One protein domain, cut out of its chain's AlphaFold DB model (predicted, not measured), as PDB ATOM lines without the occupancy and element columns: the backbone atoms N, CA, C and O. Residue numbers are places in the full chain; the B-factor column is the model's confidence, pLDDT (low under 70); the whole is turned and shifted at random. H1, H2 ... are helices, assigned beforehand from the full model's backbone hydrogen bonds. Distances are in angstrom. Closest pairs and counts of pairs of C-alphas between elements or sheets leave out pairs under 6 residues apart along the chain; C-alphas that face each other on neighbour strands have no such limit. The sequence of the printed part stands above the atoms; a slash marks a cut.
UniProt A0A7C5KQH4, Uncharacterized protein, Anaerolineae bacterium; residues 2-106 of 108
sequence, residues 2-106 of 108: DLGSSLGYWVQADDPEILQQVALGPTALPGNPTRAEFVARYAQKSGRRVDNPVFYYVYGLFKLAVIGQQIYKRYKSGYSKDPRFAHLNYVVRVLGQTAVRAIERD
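Overview. This is residues 2 to 106 of the 108 residues of an uncharacterized protein of Anaerolineae bacterium (UniProt A0A7C5KQH4). A long helical hairpin, H4 and H5 side by side and antiparallel, is the main body; the short H1 crosses H4, the small H2 sits on H5, and H3 lies past the beginning of H4, at one end of the long axis. The long link between H2 and H3, residues 22 to 34, has no named element. The printed part has 105 residues with five named helices, in the order H1, H2, H3, H4, H5, and no named strand; the class is all helix. The whole is compact, with a radius of gyration of the C-alphas of 14.8 A, yet elongated in outline, spanning 47 by 26 by 25 A.

Arrangement. H1, residues 2 to 9, touches H4, residues 53 to 76, which meets it with residues 55 to 64 alone. Their closest C-alphas are those of Gly 8 and Gly 60, 4.2 A apart, and they run the same way at a steep tilt of 61 degrees. H2, residues 17 to 21, touches H5, residues 88 to 104, which meets it with residues 91 to 94 alone; the closest C-alphas are those of Ile 18 and Val 91, 6.9 A apart. H3, residues 35 to 46, touches no helix. It is close to H1 but not clearly touching, with the C-alphas of Leu 7 and Arg 35 closest at 6.6 A, and they run opposite ways at a shallow tilt of 22 degrees. H3 is also close to H4 but not clearly touching, with the C-alphas of Val 39 and Pro 53 closest at 7.4 A. H4 and H5 touch as a helical hairpin, opposite ways at a shallow tilt of 17 degrees; the C-alphas of Ala 65 and Val 92 are closest, 4.7 A apart. H1 and H5 are apart, as are H3 and H5. In H1, H2, H3, H4 and H5 every O i to N i+4 pair is within hydrogen-bond range.

Along the chain. H1 begins at C-alpha 2, (71.297, 134.707, 133.557), and has 8 residues. H2 has 5 residues. H3 measures 16.1 A from first to last C-alpha. H4, the longest helix with 24 residues, measures 34.4 A and begins at C-alpha 53, (83.089, 135.068, 137.361). H5 measures 24.5 A and ends at C-alpha 104, (94.155, 134.986, 129.574).

Size, cuts and confidence. The two C-alphas farthest apart are those of Gly 47 and Gly 78, 47.4 A. The printed part, residues 2 to 106, has no cut. The links H2 to H3 and H4 to H5 are long, with 13 and 11 residues; the links H1 to H2 and H3 to H4 are short. The mean pLDDT of the printed part is 96.0, and no printed residue is under 70.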
ATOM      1  N   ASP A   2      71.701 133.289 133.575       94.12
ATOM      2  CA  ASP A   2      71.297 134.707 133.557       94.12
ATOM      3  C   ASP A   2      72.416 135.663 133.954       94.12
ATOM      4  O   ASP A   2      72.659 136.606 133.216       94.12
ATOM      5  N   LEU A   3      73.184 135.364 135.014       95.94
ATOM      6  CA  LEU A   3      74.348 136.179 135.403       95.94
ATOM      7  C   LEU A   3      75.316 136.389 134.229       95.94
ATOM      8  O   LEU A   3      75.720 137.511 133.949       95.94
ATOM      9  N   GLY A   4      75.633 135.316 133.499       96.56
ATOM     10  CA  GLY A   4      76.470 135.407 132.305       96.56
ATOM     11  C   GLY A   4      75.821 136.208 131.177       96.56
ATOM     12  O   GLY A   4      76.495 136.995 130.527       96.56
ATOM     13  N   SER A   5      74.504 136.081 130.975       95.12
ATOM     14  CA  SER A   5      73.789 136.900 129.985       95.12
ATOM     15  C   SER A   5      73.826 138.387 130.361       95.12
ATOM     16  O   SER A   5      74.132 139.211 129.505       95.12
ATOM     17  N   SER A   6      73.593 138.725 131.633       95.75
ATOM     18  CA  SER A   6      73.729 140.091 132.148       95.75
ATOM     19  C   SER A   6      75.141 140.624 131.934       95.75
ATOM     20  O   SER A   6      75.282 141.710 131.390       95.75
ATOM     21  N   LEU A   7      76.173 139.847 132.280       96.75
ATOM     22  CA  LEU A   7      77.575 140.223 132.079       96.75
ATOM     23  C   LEU A   7      77.936 140.419 130.603       96.75
ATOM     24  O   LEU A   7      78.674 141.344 130.283       96.75
ATOM     25  N   GLY A   8      77.403 139.591 129.702       95.69
ATOM     26  CA  GLY A   8      77.615 139.741 128.261       95.69
ATOM     27  C   GLY A   8      77.059 141.059 127.714       95.69
ATOM     28  O   GLY A   8      77.686 141.669 126.854       95.69
ATOM     29  N   TYR A   9      75.912 141.516 128.227       95.38
ATOM     30  CA  TYR A   9      75.325 142.814 127.872       95.38
ATOM     31  C   TYR A   9      75.885 143.993 128.687       95.38
ATOM     32  O   TYR A   9      75.582 145.141 128.365       95.38
ATOM     33  N   TRP A  10      76.688 143.736 129.726       96.69
ATOM     34  CA  TRP A  10      77.248 144.766 130.601       96.69
ATOM     35  C   TRP A  10      78.493 145.400 129.978       96.69
ATOM     36  O   TRP A  10      79.634 145.057 130.303       96.69
ATOM     37  N   VAL A  11      78.256 146.316 129.043       96.00
ATOM     38  CA  VAL A  11      79.310 147.104 128.399       96.00
ATOM     39  C   VAL A  11      79.827 148.160 129.374       96.00
ATOM     40  O   VAL A  11      79.023 148.827 130.030       96.00
ATOM     41  N   GLN A  12      81.148 148.305 129.458       95.38
ATOM     42  CA  GLN A  12      81.841 149.303 130.274       95.38
ATOM     43  C   GLN A  12      82.546 150.348 129.397       95.38
ATOM     44  O   GLN A  12      82.795 150.123 128.216       95.38
ATOM     45  N   ALA A  13      82.883 151.499 129.983       93.12
ATOM     46  CA  ALA A  13      83.534 152.607 129.274       93.12
ATOM     47  C   ALA A  13      84.946 152.274 128.747       93.12
ATOM     48  O   ALA A  13      85.433 152.936 127.833       93.12
ATOM     49  N   ASP A  14      85.605 151.260 129.313       92.56
ATOM     50  CA  ASP A  14      86.928 150.771 128.917       92.56
ATOM     51  C   ASP A  14      86.879 149.582 127.940       92.56
ATOM     52  O   ASP A  14      87.921 149.035 127.567       92.56
ATOM     53  N   ASP A  15      85.685 149.188 127.482       94.06
ATOM     54  CA  ASP A  15      85.547 148.169 126.443       94.06
ATOM     55  C   ASP A  15      86.018 148.665 125.071       94.06
ATOM     56  O   ASP A  15      85.995 149.867 124.795       94.06
ATOM     57  N   PRO A  16      86.364 147.747 124.147       92.69
ATOM     58  CA  PRO A  16      86.574 148.093 122.748       92.69
ATOM     59  C   PRO A  16      85.426 148.946 122.192       92.69
ATOM     60  O   PRO A  16      84.259 148.594 122.352       92.69
ATOM     61  N   GLU A  17      85.760 150.021 121.475       91.94
ATOM     62  CA  GLU A  17      84.798 151.015 120.975       91.94
ATOM     63  C   GLU A  17      83.626 150.391 120.201       91.94
ATOM     64  O   GLU A  17      82.471 150.757 120.392       91.94
ATOM     65  N   ILE A  18      83.895 149.367 119.391       90.62
ATOM     66  CA  ILE A  18      82.861 148.625 118.659       90.62
ATOM     67  C   ILE A  18      81.810 147.971 119.570       90.62
ATOM     68  O   ILE A  18      80.655 147.883 119.171       90.62
ATOM     69  N   LEU A  19      82.169 147.527 120.783       91.75
ATOM     70  CA  LEU A  19      81.200 147.009 121.756       91.75
ATOM     71  C   LEU A  19      80.375 148.141 122.378       91.75
ATOM     72  O   LEU A  19      79.188 147.952 122.625       91.75
ATOM     73  N   GLN A  20      80.974 149.321 122.565       92.62
ATOM     74  CA  GLN A  20      80.268 150.517 123.032       92.62
ATOM     75  C   GLN A  20      79.248 151.013 122.000       92.62
ATOM     76  O   GLN A  20      78.104 151.290 122.346       92.62
ATOM     77  N   GLN A  21      79.620 151.043 120.719       89.00
ATOM     78  CA  GLN A  21      78.747 151.489 119.625       89.00
ATOM     79  C   GLN A  21      77.525 150.582 119.404       89.00
ATOM     80  O   GLN A  21      76.499 151.045 118.909       89.00
ATOM     81  N   VAL A  22      77.616 149.296 119.762       87.62
ATOM     82  CA  VAL A  22      76.510 148.326 119.629       87.62
ATOM     83  C   VAL A  22      75.824 148.009 120.959       87.62
ATOM     84  O   VAL A  22      74.998 147.094 121.023       87.62
ATOM     85  N   ALA A  23      76.159 148.741 122.025       89.38
ATOM     86  CA  ALA A  23      75.552 148.560 123.333       89.38
ATOM     87  C   ALA A  23      74.035 148.800 123.265       89.38
ATOM     88  O   ALA A  23      73.555 149.769 122.680       89.38
ATOM     89  N   LEU A  24      73.263 147.912 123.896       86.25
ATOM     90  CA  LEU A  24      71.796 147.981 123.916       86.25
ATOM     91  C   LEU A  24      71.246 148.724 125.148       86.25
ATOM     92  O   LEU A  24      70.052 148.649 125.428       86.25
ATOM     93  N   GLY A  25      72.102 149.407 125.912       87.88
ATOM     94  CA  GLY A  25      71.717 150.057 127.162       87.88
ATOM     95  C   GLY A  25      72.777 151.019 127.707       87.88
ATOM     96  O   GLY A  25      73.846 151.166 127.117       87.88
ATOM     97  N   PRO A  26      72.493 151.675 128.845       93.06
ATOM     98  CA  PRO A  26      73.298 152.784 129.354       93.06
ATOM     99  C   PRO A  26      74.471 152.353 130.249       93.06
ATOM    100  O   PRO A  26      75.025 153.195 130.946       93.06
ATOM    101  N   THR A  27      74.847 151.070 130.296       94.81
ATOM    102  CA  THR A  27      75.779 150.540 131.317       94.81
ATOM    103  C   THR A  27      77.199 151.097 131.220       94.81
ATOM    104  O   THR A  27      77.920 151.066 132.212       94.81
ATOM    105  N   ALA A  28      77.591 151.640 130.064       93.88
ATOM    106  CA  ALA A  28      78.881 152.306 129.883       93.88
ATOM    107  C   ALA A  28      78.882 153.772 130.363       93.88
ATOM    108  O   ALA A  28      79.943 154.391 130.427       93.88
ATOM    109  N   LEU A  29      77.718 154.348 130.697       93.25
ATOM    110  CA  LEU A  29      77.626 155.731 131.167       93.25
ATOM    111  C   LEU A  29      78.123 155.870 132.618       93.25
ATOM    112  O   LEU A  29      77.977 154.928 133.410       93.25
ATOM    113  N   PRO A  30      78.651 157.048 133.006       93.25
ATOM    114  CA  PRO A  30      79.078 157.313 134.378       93.25
ATOM    115  C   PRO A  30      77.986 157.013 135.416       93.25
ATOM    116  O   PRO A  30      76.810 157.296 135.199       93.25
ATOM    117  N   GLY A  31      78.390 156.456 136.560       93.44
ATOM    118  CA  GLY A  31      77.494 156.097 137.667       93.44
ATOM    119  C   GLY A  31      77.014 154.641 137.664       93.44
ATOM    120  O   GLY A  31      76.459 154.185 138.665       93.44
ATOM    121  N   ASN A  32      77.263 153.885 136.591       95.56
ATOM    122  CA  ASN A  32      77.028 152.442 136.571       95.56
ATOM    123  C   ASN A  32      78.166 151.671 137.264       95.56
ATOM    124  O   ASN A  32      79.320 152.096 137.198       95.56
ATOM    125  N   PRO A  33      77.872 150.525 137.908       95.94
ATOM    126  CA  PRO A  33      78.906 149.661 138.461       95.94
ATOM    127  C   PRO A  33      79.732 148.995 137.355       95.94
ATOM    128  O   PRO A  33      79.225 148.668 136.277       95.94
ATOM    129  N   THR A  34      80.987 148.704 137.673       96.88
ATOM    130  CA  THR A  34      81.826 147.776 136.910       96.88
ATOM    131  C   THR A  34      81.237 146.361 136.929       96.88
ATOM    132  O   THR A  34      80.429 146.019 137.801       96.88
ATOM    133  N   ARG A  35      81.666 145.485 136.008       97.06
ATOM    134  CA  ARG A  35      81.244 144.071 136.028       97.06
ATOM    135  C   ARG A  35      81.591 143.382 137.349       97.06
ATOM    136  O   ARG A  35      80.771 142.631 137.873       97.06
ATOM    137  N   ALA A  36      82.765 143.669 137.912       96.69
ATOM    138  CA  ALA A  36      83.195 143.117 139.195       96.69
ATOM    139  C   ALA A  36      82.275 143.555 140.349       96.69
ATOM    140  O   ALA A  36      81.815 142.722 141.130       96.69
ATOM    141  N   GLU A  37      81.934 144.844 140.422       97.38
ATOM    142  CA  GLU A  37      81.002 145.362 141.432       97.38
ATOM    143  C   GLU A  37      79.587 144.810 141.244       97.38
ATOM    144  O   GLU A  37      78.910 144.497 142.225       97.38
ATOM    145  N   PHE A  38      79.134 144.655 139.998       96.94
ATOM    146  CA  PHE A  38      77.857 144.022 139.690       96.94
ATOM    147  C   PHE A  38      77.810 142.577 140.212       96.94
ATOM    148  O   PHE A  38      76.857 142.214 140.907       96.94
ATOM    149  N   VAL A  39      78.851 141.775 139.957       97.69
ATOM    150  CA  VAL A  39      78.950 140.398 140.470       97.69
ATOM    151  C   VAL A  39      78.986 140.376 141.996       97.69
ATOM    152  O   VAL A  39      78.264 139.585 142.602       97.69
ATOM    153  N   ALA A  40      79.764 141.257 142.628       97.38
ATOM    154  CA  ALA A  40      79.843 141.341 144.085       97.38
ATOM    155  C   ALA A  40      78.472 141.661 144.708       97.38
ATOM    156  O   ALA A  40      78.029 140.978 145.632       97.38
ATOM    157  N   ARG A  41      77.750 142.643 144.149       97.38
ATOM    158  CA  ARG A  41      76.383 142.991 144.573       97.38
ATOM    159  C   ARG A  41      75.407 141.837 144.353       97.38
ATOM    160  O   ARG A  41      74.560 141.588 145.211       97.38
ATOM    161  N   TYR A  42      75.517 141.129 143.227       97.38
ATOM    162  CA  TYR A  42      74.703 139.947 142.946       97.38
ATOM    163  C   TYR A  42      74.946 138.844 143.984       97.38
ATOM    164  O   TYR A  42      73.983 138.322 144.547       97.38
ATOM    165  N   ALA A  43      76.206 138.519 144.279       97.19
ATOM    166  CA  ALA A  43      76.568 137.502 145.263       97.19
ATOM    167  C   ALA A  43      76.049 137.866 146.663       97.19
ATOM    168  O   ALA A  43      75.389 137.054 147.309       97.19
ATOM    169  N   GLN A  44      76.246 139.121 147.083       97.88
ATOM    170  CA  GLN A  44      75.772 139.623 148.373       97.88
ATOM    171  C   GLN A  44      74.246 139.538 148.502       97.88
ATOM    172  O   GLN A  44      73.741 139.040 149.505       97.88
ATOM    173  N   LYS A  45      73.497 140.015 147.500       97.88
ATOM    174  CA  LYS A  45      72.027 140.053 147.566       97.88
ATOM    175  C   LYS A  45      71.377 138.684 147.403       97.88
ATOM    176  O   LYS A  45      70.320 138.447 147.975       97.88
ATOM    177  N   SER A  46      71.967 137.809 146.593       96.81
ATOM    178  CA  SER A  46      71.401 136.483 146.326       96.81
ATOM    179  C   SER A  46      71.826 135.419 147.339       96.81
ATOM    180  O   SER A  46      71.246 134.335 147.337       96.81
ATOM    181  N   GLY A  47      72.856 135.684 148.153       97.06
ATOM    182  CA  GLY A  47      73.483 134.692 149.032       97.06
ATOM    183  C   GLY A  47      74.239 133.588 148.280       97.06
ATOM    184  O   GLY A  47      74.648 132.599 148.884       97.06
ATOM    185  N   ARG A  48      74.412 133.719 146.957       95.25
ATOM    186  CA  ARG A  48      75.089 132.727 146.115       95.25
ATOM    187  C   ARG A  48      76.567 133.060 145.979       95.25
ATOM    188  O   ARG A  48      76.935 134.203 145.720       95.25
ATOM    189  N   ARG A  49      77.409 132.032 146.059       95.56
ATOM    190  CA  ARG A  49      78.829 132.144 145.715       95.56
ATOM    191  C   ARG A  49      79.011 132.216 144.200       95.56
ATOM    192  O   ARG A  49      78.343 131.500 143.455       95.56
ATOM    193  N   VAL A  50      79.930 133.071 143.758       96.00
ATOM    194  CA  VAL A  50      80.345 133.200 142.354       96.00
ATOM    195  C   VAL A  50      81.859 133.021 142.302       96.00
ATOM    196  O   VAL A  50      82.603 133.988 142.214       96.00
ATOM    197  N   ASP A  51      82.311 131.773 142.416       93.88
ATOM    198  CA  ASP A  51      83.741 131.470 142.564       93.88
ATOM    199  C   ASP A  51      84.535 131.634 141.251       93.88
ATOM    200  O   ASP A  51      85.735 131.866 141.286       93.88
ATOM    201  N   ASN A  52      83.872 131.552 140.089       96.00
ATOM    202  CA  ASN A  52      84.495 131.765 138.778       96.00
ATOM    203  C   ASN A  52      83.664 132.745 137.923       96.00
ATOM    204  O   ASN A  52      82.838 132.320 137.107       96.00
ATOM    205  N   PRO A  53      83.828 134.063 138.119       97.06
ATOM    206  CA  PRO A  53      83.089 135.068 137.361       97.06
ATOM    207  C   PRO A  53      83.485 135.123 135.875       97.06
ATOM    208  O   PRO A  53      82.630 135.400 135.030       97.06
ATOM    209  N   VAL A  54      84.741 134.800 135.545       98.31
ATOM    210  CA  VAL A  54      85.258 134.776 134.166       98.31
ATOM    211  C   VAL A  54      84.511 133.757 133.317       98.31
ATOM    212  O   VAL A  54      84.090 134.084 132.210       98.31
ATOM    213  N   PHE A  55      84.236 132.566 133.856       98.19
ATOM    214  CA  PHE A  55      83.422 131.558 133.175       98.19
ATOM    215  C   PHE A  55      82.057 132.113 132.748       98.19
ATOM    216  O   PHE A  55      81.643 131.950 131.599       98.19
ATOM    217  N   TYR A  56      81.355 132.805 133.652       98.06
ATOM    218  CA  TYR A  56      80.039 133.366 133.344       98.06
ATOM    219  C   TYR A  56      80.120 134.490 132.311       98.06
ATOM    220  O   TYR A  56      79.263 134.555 131.427       98.06
ATOM    221  N   TYR A  57      81.139 135.346 132.395       98.12
ATOM    222  CA  TYR A  57      81.345 136.416 131.425       98.12
ATOM    223  C   TYR A  57      81.643 135.865 130.027       98.12
ATOM    224  O   TYR A  57      80.956 136.217 129.070       98.12
ATOM    225  N   VAL A  58      82.581 134.921 129.921       98.38
ATOM    226  CA  VAL A  58      82.929 134.232 128.669       98.38
ATOM    227  C   VAL A  58      81.717 133.525 128.076       98.38
ATOM    228  O   VAL A  58      81.454 133.654 126.880       98.38
ATOM    229  N   TYR A  59      80.931 132.829 128.903       98.12
ATOM    230  CA  TYR A  59      79.675 132.222 128.471       98.12
ATOM    231  C   TYR A  59      78.712 133.265 127.873       98.12
ATOM    232  O   TYR A  59      78.117 133.031 126.820       98.12
ATOM    233  N   GLY A  60      78.579 134.427 128.520       97.81
ATOM    234  CA  GLY A  60      77.782 135.552 128.032       97.81
ATOM    235  C   GLY A  60      78.237 136.051 126.665       97.81
ATOM    236  O   GLY A  60      77.441 136.103 125.729       97.81
ATOM    237  N   LEU A  61      79.529 136.353 126.530       97.69
ATOM    238  CA  LEU A  61      80.134 136.801 125.273       97.69
ATOM    239  C   LEU A  61      79.953 135.771 124.155       97.69
ATOM    240  O   LEU A  61      79.568 136.129 123.042       97.69
ATOM    241  N   PHE A  62      80.167 134.486 124.451       98.25
ATOM    242  CA  PHE A  62      79.966 133.399 123.495       98.25
ATOM    243  C   PHE A  62      78.505 133.299 123.046       98.25
ATOM    244  O   PHE A  62      78.225 133.214 121.849       98.25
ATOM    245  N   LYS A  63      77.554 133.376 123.982       97.81
ATOM    246  CA  LYS A  63      76.120 133.394 123.667       97.81
ATOM    247  C   LYS A  63      75.773 134.560 122.735       97.81
ATOM    248  O   LYS A  63      75.069 134.352 121.745       97.81
ATOM    249  N   LEU A  64      76.283 135.762 123.008       96.81
ATOM    250  CA  LEU A  64      76.078 136.926 122.141       96.81
ATOM    251  C   LEU A  64      76.721 136.747 120.764       96.81
ATOM    252  O   LEU A  64      76.095 137.074 119.757       96.81
ATOM    253  N   ALA A  65      77.919 136.165 120.703       98.00
ATOM    254  CA  ALA A  65      78.596 135.859 119.449       98.00
ATOM    255  C   ALA A  65      77.767 134.884 118.594       98.00
ATOM    256  O   ALA A  65      77.571 135.113 117.404       98.00
ATOM    257  N   VAL A  66      77.193 133.842 119.200       98.31
ATOM    258  CA  VAL A  66      76.310 132.887 118.511       98.31
ATOM    259  C   VAL A  66      75.031 133.560 118.000       98.31
ATOM    260  O   VAL A  66      74.597 133.280 116.879       98.31
ATOM    261  N   ILE A  67      74.423 134.462 118.775       97.25
ATOM    262  CA  ILE A  67      73.246 135.233 118.338       97.25
ATOM    263  C   ILE A  67      73.613 136.138 117.153       97.25
ATOM    264  O   ILE A  67      72.963 136.077 116.106       97.25
ATOM    265  N   GLY A  68      74.681 136.930 117.288       97.19
ATOM    266  CA  GLY A  68      75.166 137.832 116.244       97.19
ATOM    267  C   GLY A  68      75.512 137.089 114.953       97.19
ATOM    268  O   GLY A  68      75.084 137.495 113.872       97.19
ATOM    269  N   GLN A  69      76.188 135.943 115.061       98.44
ATOM    270  CA  GLN A  69      76.577 135.125 113.912       98.44
ATOM    271  C   GLN A  69      75.363 134.552 113.171       98.44
ATOM    272  O   GLN A  69      75.356 134.500 111.938       98.44
ATOM    273  N   GLN A  70      74.311 134.146 113.887       98.44
ATOM    274  CA  GLN A  70      73.072 133.665 113.269       98.44
ATOM    275  C   GLN A  70      72.313 134.782 112.543       98.44
ATOM    276  O   GLN A  70      71.809 134.563 111.438       98.44
ATOM    277  N   ILE A  71      72.246 135.983 113.129       97.88
ATOM    278  CA  ILE A  71      71.629 137.149 112.480       97.88
ATOM    279  C   ILE A  71      72.416 137.525 111.219       97.88
ATOM    280  O   ILE A  71      71.817 137.659 110.149       97.88
ATOM    281  N   TYR A  72      73.746 137.598 111.315       98.25
ATOM    282  CA  TYR A  72      74.624 137.861 110.175       98.25
ATOM    283  C   TYR A  72      74.440 136.829 109.056       98.25
ATOM    284  O   TYR A  72      74.277 137.197 107.893       98.25
ATOM    285  N   LYS A  73      74.386 135.531 109.390       98.44
ATOM    286  CA  LYS A  73      74.149 134.460 108.409       98.44
ATOM    287  C   LYS A  73      72.831 134.657 107.658       98.44
ATOM    288  O   LYS A  73      72.807 134.492 106.436       98.44
ATOM    289  N   ARG A  74      71.747 135.015 108.357       98.44
ATOM    290  CA  ARG A  74      70.442 135.292 107.728       98.44
ATOM    291  C   ARG A  74      70.502 136.502 106.801       98.44
ATOM    292  O   ARG A  74      69.995 136.408 105.689       98.44
ATOM    293  N   TYR A  75      71.159 137.585 107.220       98.38
ATOM    294  CA  TYR A  75      71.384 138.762 106.377       98.38
ATOM    295  C   TYR A  75      72.177 138.410 105.109       98.38
ATOM    296  O   TYR A  75      71.707 138.627 103.998       98.38
ATOM    297  N   LYS A  76      73.330 137.748 105.265       97.94
ATOM    298  CA  LYS A  76      74.212 137.338 104.157       97.94
ATOM    299  C   LYS A  76      73.541 136.376 103.172       97.94
ATOM    300  O   LYS A  76      73.952 136.300 102.020       97.94
ATOM    301  N   SER A  77      72.526 135.638 103.620       98.00
ATOM    302  CA  SER A  77      71.745 134.711 102.788       98.00
ATOM    303  C   SER A  77      70.486 135.350 102.184       98.00
ATOM    304  O   SER A  77      69.707 134.655 101.544       98.00
ATOM    305  N   GLY A  78      70.246 136.647 102.408       97.25
ATOM    306  CA  GLY A  78      69.083 137.368 101.878       97.25
ATOM    307  C   GLY A  78      67.770 137.162 102.645       97.25
ATOM    308  O   GLY A  78      66.756 137.737 102.259       97.25
ATOM    309  N   TYR A  79      67.772 136.405 103.751       97.25
ATOM    310  CA  TYR A  79      66.593 136.202 104.611       97.25
ATOM    311  C   TYR A  79      66.290 137.402 105.520       97.25
ATOM    312  O   TYR A  79      65.231 137.462 106.139       97.25
ATOM    313  N   SER A  80      67.216 138.356 105.624       96.12
ATOM    314  CA  SER A  80      66.993 139.672 106.225       96.12
ATOM    315  C   SER A  80      67.686 140.735 105.380       96.12
ATOM    316  O   SER A  80      68.774 140.493 104.864       96.12
ATOM    317  N   LYS A  81      67.065 141.911 105.249       95.75
ATOM    318  CA  LYS A  81      67.588 143.049 104.472       95.75
ATOM    319  C   LYS A  81      67.975 144.245 105.344       95.75
ATOM    320  O   LYS A  81      68.325 145.291 104.813       95.75
ATOM    321  N   ASP A  82      67.900 144.104 106.667       96.75
ATOM    322  CA  ASP A  82      68.221 145.190 107.591       96.75
ATOM    323  C   ASP A  82      69.724 145.525 107.523       96.75
ATOM    324  O   ASP A  82      70.550 144.670 107.869       96.75
ATOM    325  N   PRO A  83      70.109 146.743 107.091       94.81
ATOM    326  CA  PRO A  83      71.509 147.111 106.906       94.81
ATOM    327  C   PRO A  83      72.310 147.094 108.214       94.81
ATOM    328  O   PRO A  83      73.525 146.907 108.174       94.81
ATOM    329  N   ARG A  84      71.655 147.190 109.381       91.62
ATOM    330  CA  ARG A  84      72.318 147.081 110.692       91.62
ATOM    331  C   ARG A  84      73.005 145.727 110.887       91.62
ATOM    332  O   ARG A  84      73.921 145.609 111.695       91.62
ATOM    333  N   PHE A  85      72.590 144.694 110.152       96.00
ATOM    334  CA  PHE A  85      73.148 143.347 110.271       96.00
ATOM    335  C   PHE A  85      74.375 143.103 109.386       96.00
ATOM    336  O   PHE A  85      75.045 142.087 109.572       96.00
ATOM    337  N   ALA A  86      74.712 144.025 108.478       95.62
ATOM    338  CA  ALA A  86      75.796 143.863 107.505       95.62
ATOM    339  C   ALA A  86      77.187 143.697 108.134       95.62
ATOM    340  O   ALA A  86      78.077 143.100 107.529       95.62
ATOM    341  N   HIS A  87      77.363 144.203 109.355       94.81
ATOM    342  CA  HIS A  87      78.652 144.273 110.047       94.81
ATOM    343  C   HIS A  87      78.703 143.447 111.338       94.81
ATOM    344  O   HIS A  87      79.682 143.506 112.082       94.81
ATOM    345  N   LEU A  88      77.677 142.630 111.608       95.94
ATOM    346  CA  LEU A  88      77.624 141.812 112.824       95.94
ATOM    347  C   LEU A  88      78.761 140.784 112.916       95.94
ATOM    348  O   LEU A  88      79.158 140.424 114.019       95.94
ATOM    349  N   ASN A  89      79.343 140.350 111.796       96.88
ATOM    350  CA  ASN A  89      80.532 139.493 111.791       96.88
ATOM    351  C   ASN A  89      81.744 140.136 112.496       96.88
ATOM    352  O   ASN A  89      82.520 139.430 113.140       96.88
ATOM    353  N   TYR A  90      81.904 141.461 112.413       96.38
ATOM    354  CA  TYR A  90      82.972 142.173 113.123       96.38
ATOM    355  C   TYR A  90      82.717 142.199 114.631       96.38
ATOM    356  O   TYR A  90      83.632 141.932 115.411       96.38
ATOM    357  N   VAL A  91      81.463 142.414 115.042       96.19
ATOM    358  CA  VAL A  91      81.047 142.333 116.452       96.19
ATOM    359  C   VAL A  91      81.320 140.933 117.009       96.19
ATOM    360  O   VAL A  91      81.926 140.802 118.069       96.19
ATOM    361  N   VAL A  92      80.961 139.879 116.267       98.00
ATOM    362  CA  VAL A  92      81.233 138.478 116.644       98.00
ATOM    363  C   VAL A  92      82.725 138.237 116.875       98.00
ATOM    364  O   VAL A  92      83.102 137.638 117.883       98.00
ATOM    365  N   ARG A  93      83.589 138.734 115.980       98.06
ATOM    366  CA  ARG A  93      85.046 138.616 116.137       98.06
ATOM    367  C   ARG A  93      85.532 139.295 117.415       98.06
ATOM    368  O   ARG A  93      86.353 138.721 118.129       98.06
ATOM    369  N   VAL A  94      85.025 140.489 117.714       97.62
ATOM    370  CA  VAL A  94      85.441 141.250 118.898       97.62
ATOM    371  C   VAL A  94      84.957 140.584 120.181       97.62
ATOM    372  O   VAL A  94      85.741 140.477 121.118       97.62
ATOM    373  N   LEU A  95      83.731 140.055 120.212       97.88
ATOM    374  CA  LEU A  95      83.233 139.264 121.344       97.88
ATOM    375  C   LEU A  95      84.138 138.054 121.622       97.88
ATOM    376  O   LEU A  95      84.499 137.814 122.772       97.88
ATOM    377  N   GLY A  96      84.565 137.337 120.576       98.19
ATOM    378  CA  GLY A  96      85.510 136.222 120.703       98.19
ATOM    379  C   GLY A  96      86.878 136.653 121.241       98.19
ATOM    380  O   GLY A  96      87.403 136.034 122.161       98.19
ATOM    381  N   GLN A  97      87.439 137.749 120.726       98.06
ATOM    382  CA  GLN A  97      88.706 138.299 121.224       98.06
ATOM    383  C   GLN A  97      88.606 138.773 122.677       98.06
ATOM    384  O   GLN A  97      89.533 138.565 123.455       98.06
ATOM    385  N   THR A  98      87.493 139.400 123.060       97.62
ATOM    386  CA  THR A  98      87.247 139.815 124.445       97.62
ATOM    387  C   THR A  98      87.132 138.606 125.367       97.62
ATOM    388  O   THR A  98      87.722 138.628 126.441       97.62
ATOM    389  N   ALA A  99      86.476 137.528 124.930       98.19
ATOM    390  CA  ALA A  99      86.408 136.289 125.695       98.19
ATOM    391  C   ALA A  99      87.798 135.672 125.917       98.19
ATOM    392  O   ALA A  99      88.135 135.333 127.046       98.19
ATOM    393  N   VAL A 100      88.630 135.591 124.871       98.50
ATOM    394  CA  VAL A 100      90.014 135.094 124.990       98.50
ATOM    395  C   VAL A 100      90.826 135.958 125.958       98.50
ATOM    396  O   VAL A 100      91.429 135.423 126.881       98.50
ATOM    397  N   ARG A 101      90.766 137.291 125.828       97.69
ATOM    398  CA  ARG A 101      91.465 138.207 126.745       97.69
ATOM    399  C   ARG A 101      91.014 138.060 128.197       97.69
ATOM    400  O   ARG A 101      91.843 138.180 129.093       97.69
ATOM    401  N   ALA A 102      89.722 137.836 128.432       97.81
ATOM    402  CA  ALA A 102      89.187 137.631 129.775       97.81
ATOM    403  C   ALA A 102      89.734 136.344 130.409       97.81
ATOM    404  O   ALA A 102      90.096 136.352 131.583       97.81
ATOM    405  N   ILE A 103      89.851 135.271 129.617       98.44
ATOM    406  CA  ILE A 103      90.456 134.000 130.043       98.44
ATOM    407  C   ILE A 103      91.945 134.190 130.348       98.44
ATOM    408  O   ILE A 103      92.396 133.815 131.422       98.44
ATOM    409  N   GLU A 104      92.702 134.796 129.431       98.25
ATOM    410  CA  GLU A 104      94.155 134.986 129.574       98.25
ATOM    411  C   GLU A 104      94.531 135.836 130.792       98.25
ATOM    412  O   GLU A 104      95.586 135.639 131.390       98.25
ATOM    413  N   ARG A 105      93.680 136.803 131.146       97.31
ATOM    414  CA  ARG A 105      93.909 137.728 132.264       97.31
ATOM    415  C   ARG A 105      93.224 137.306 133.560       97.31
ATOM    416  O   ARG A 105      93.384 138.014 134.550       97.31
ATOM    417  N   ASP A 106      92.430 136.237 133.523       97.31
ATOM    418  CA  ASP A 106      91.509 135.827 134.587       97.31
ATOM    419  C   ASP A 106      90.715 137.012 135.171       97.31
ATOM    420  O   ASP A 106      90.633 137.236 136.381       97.31
TER     421      ASP A 106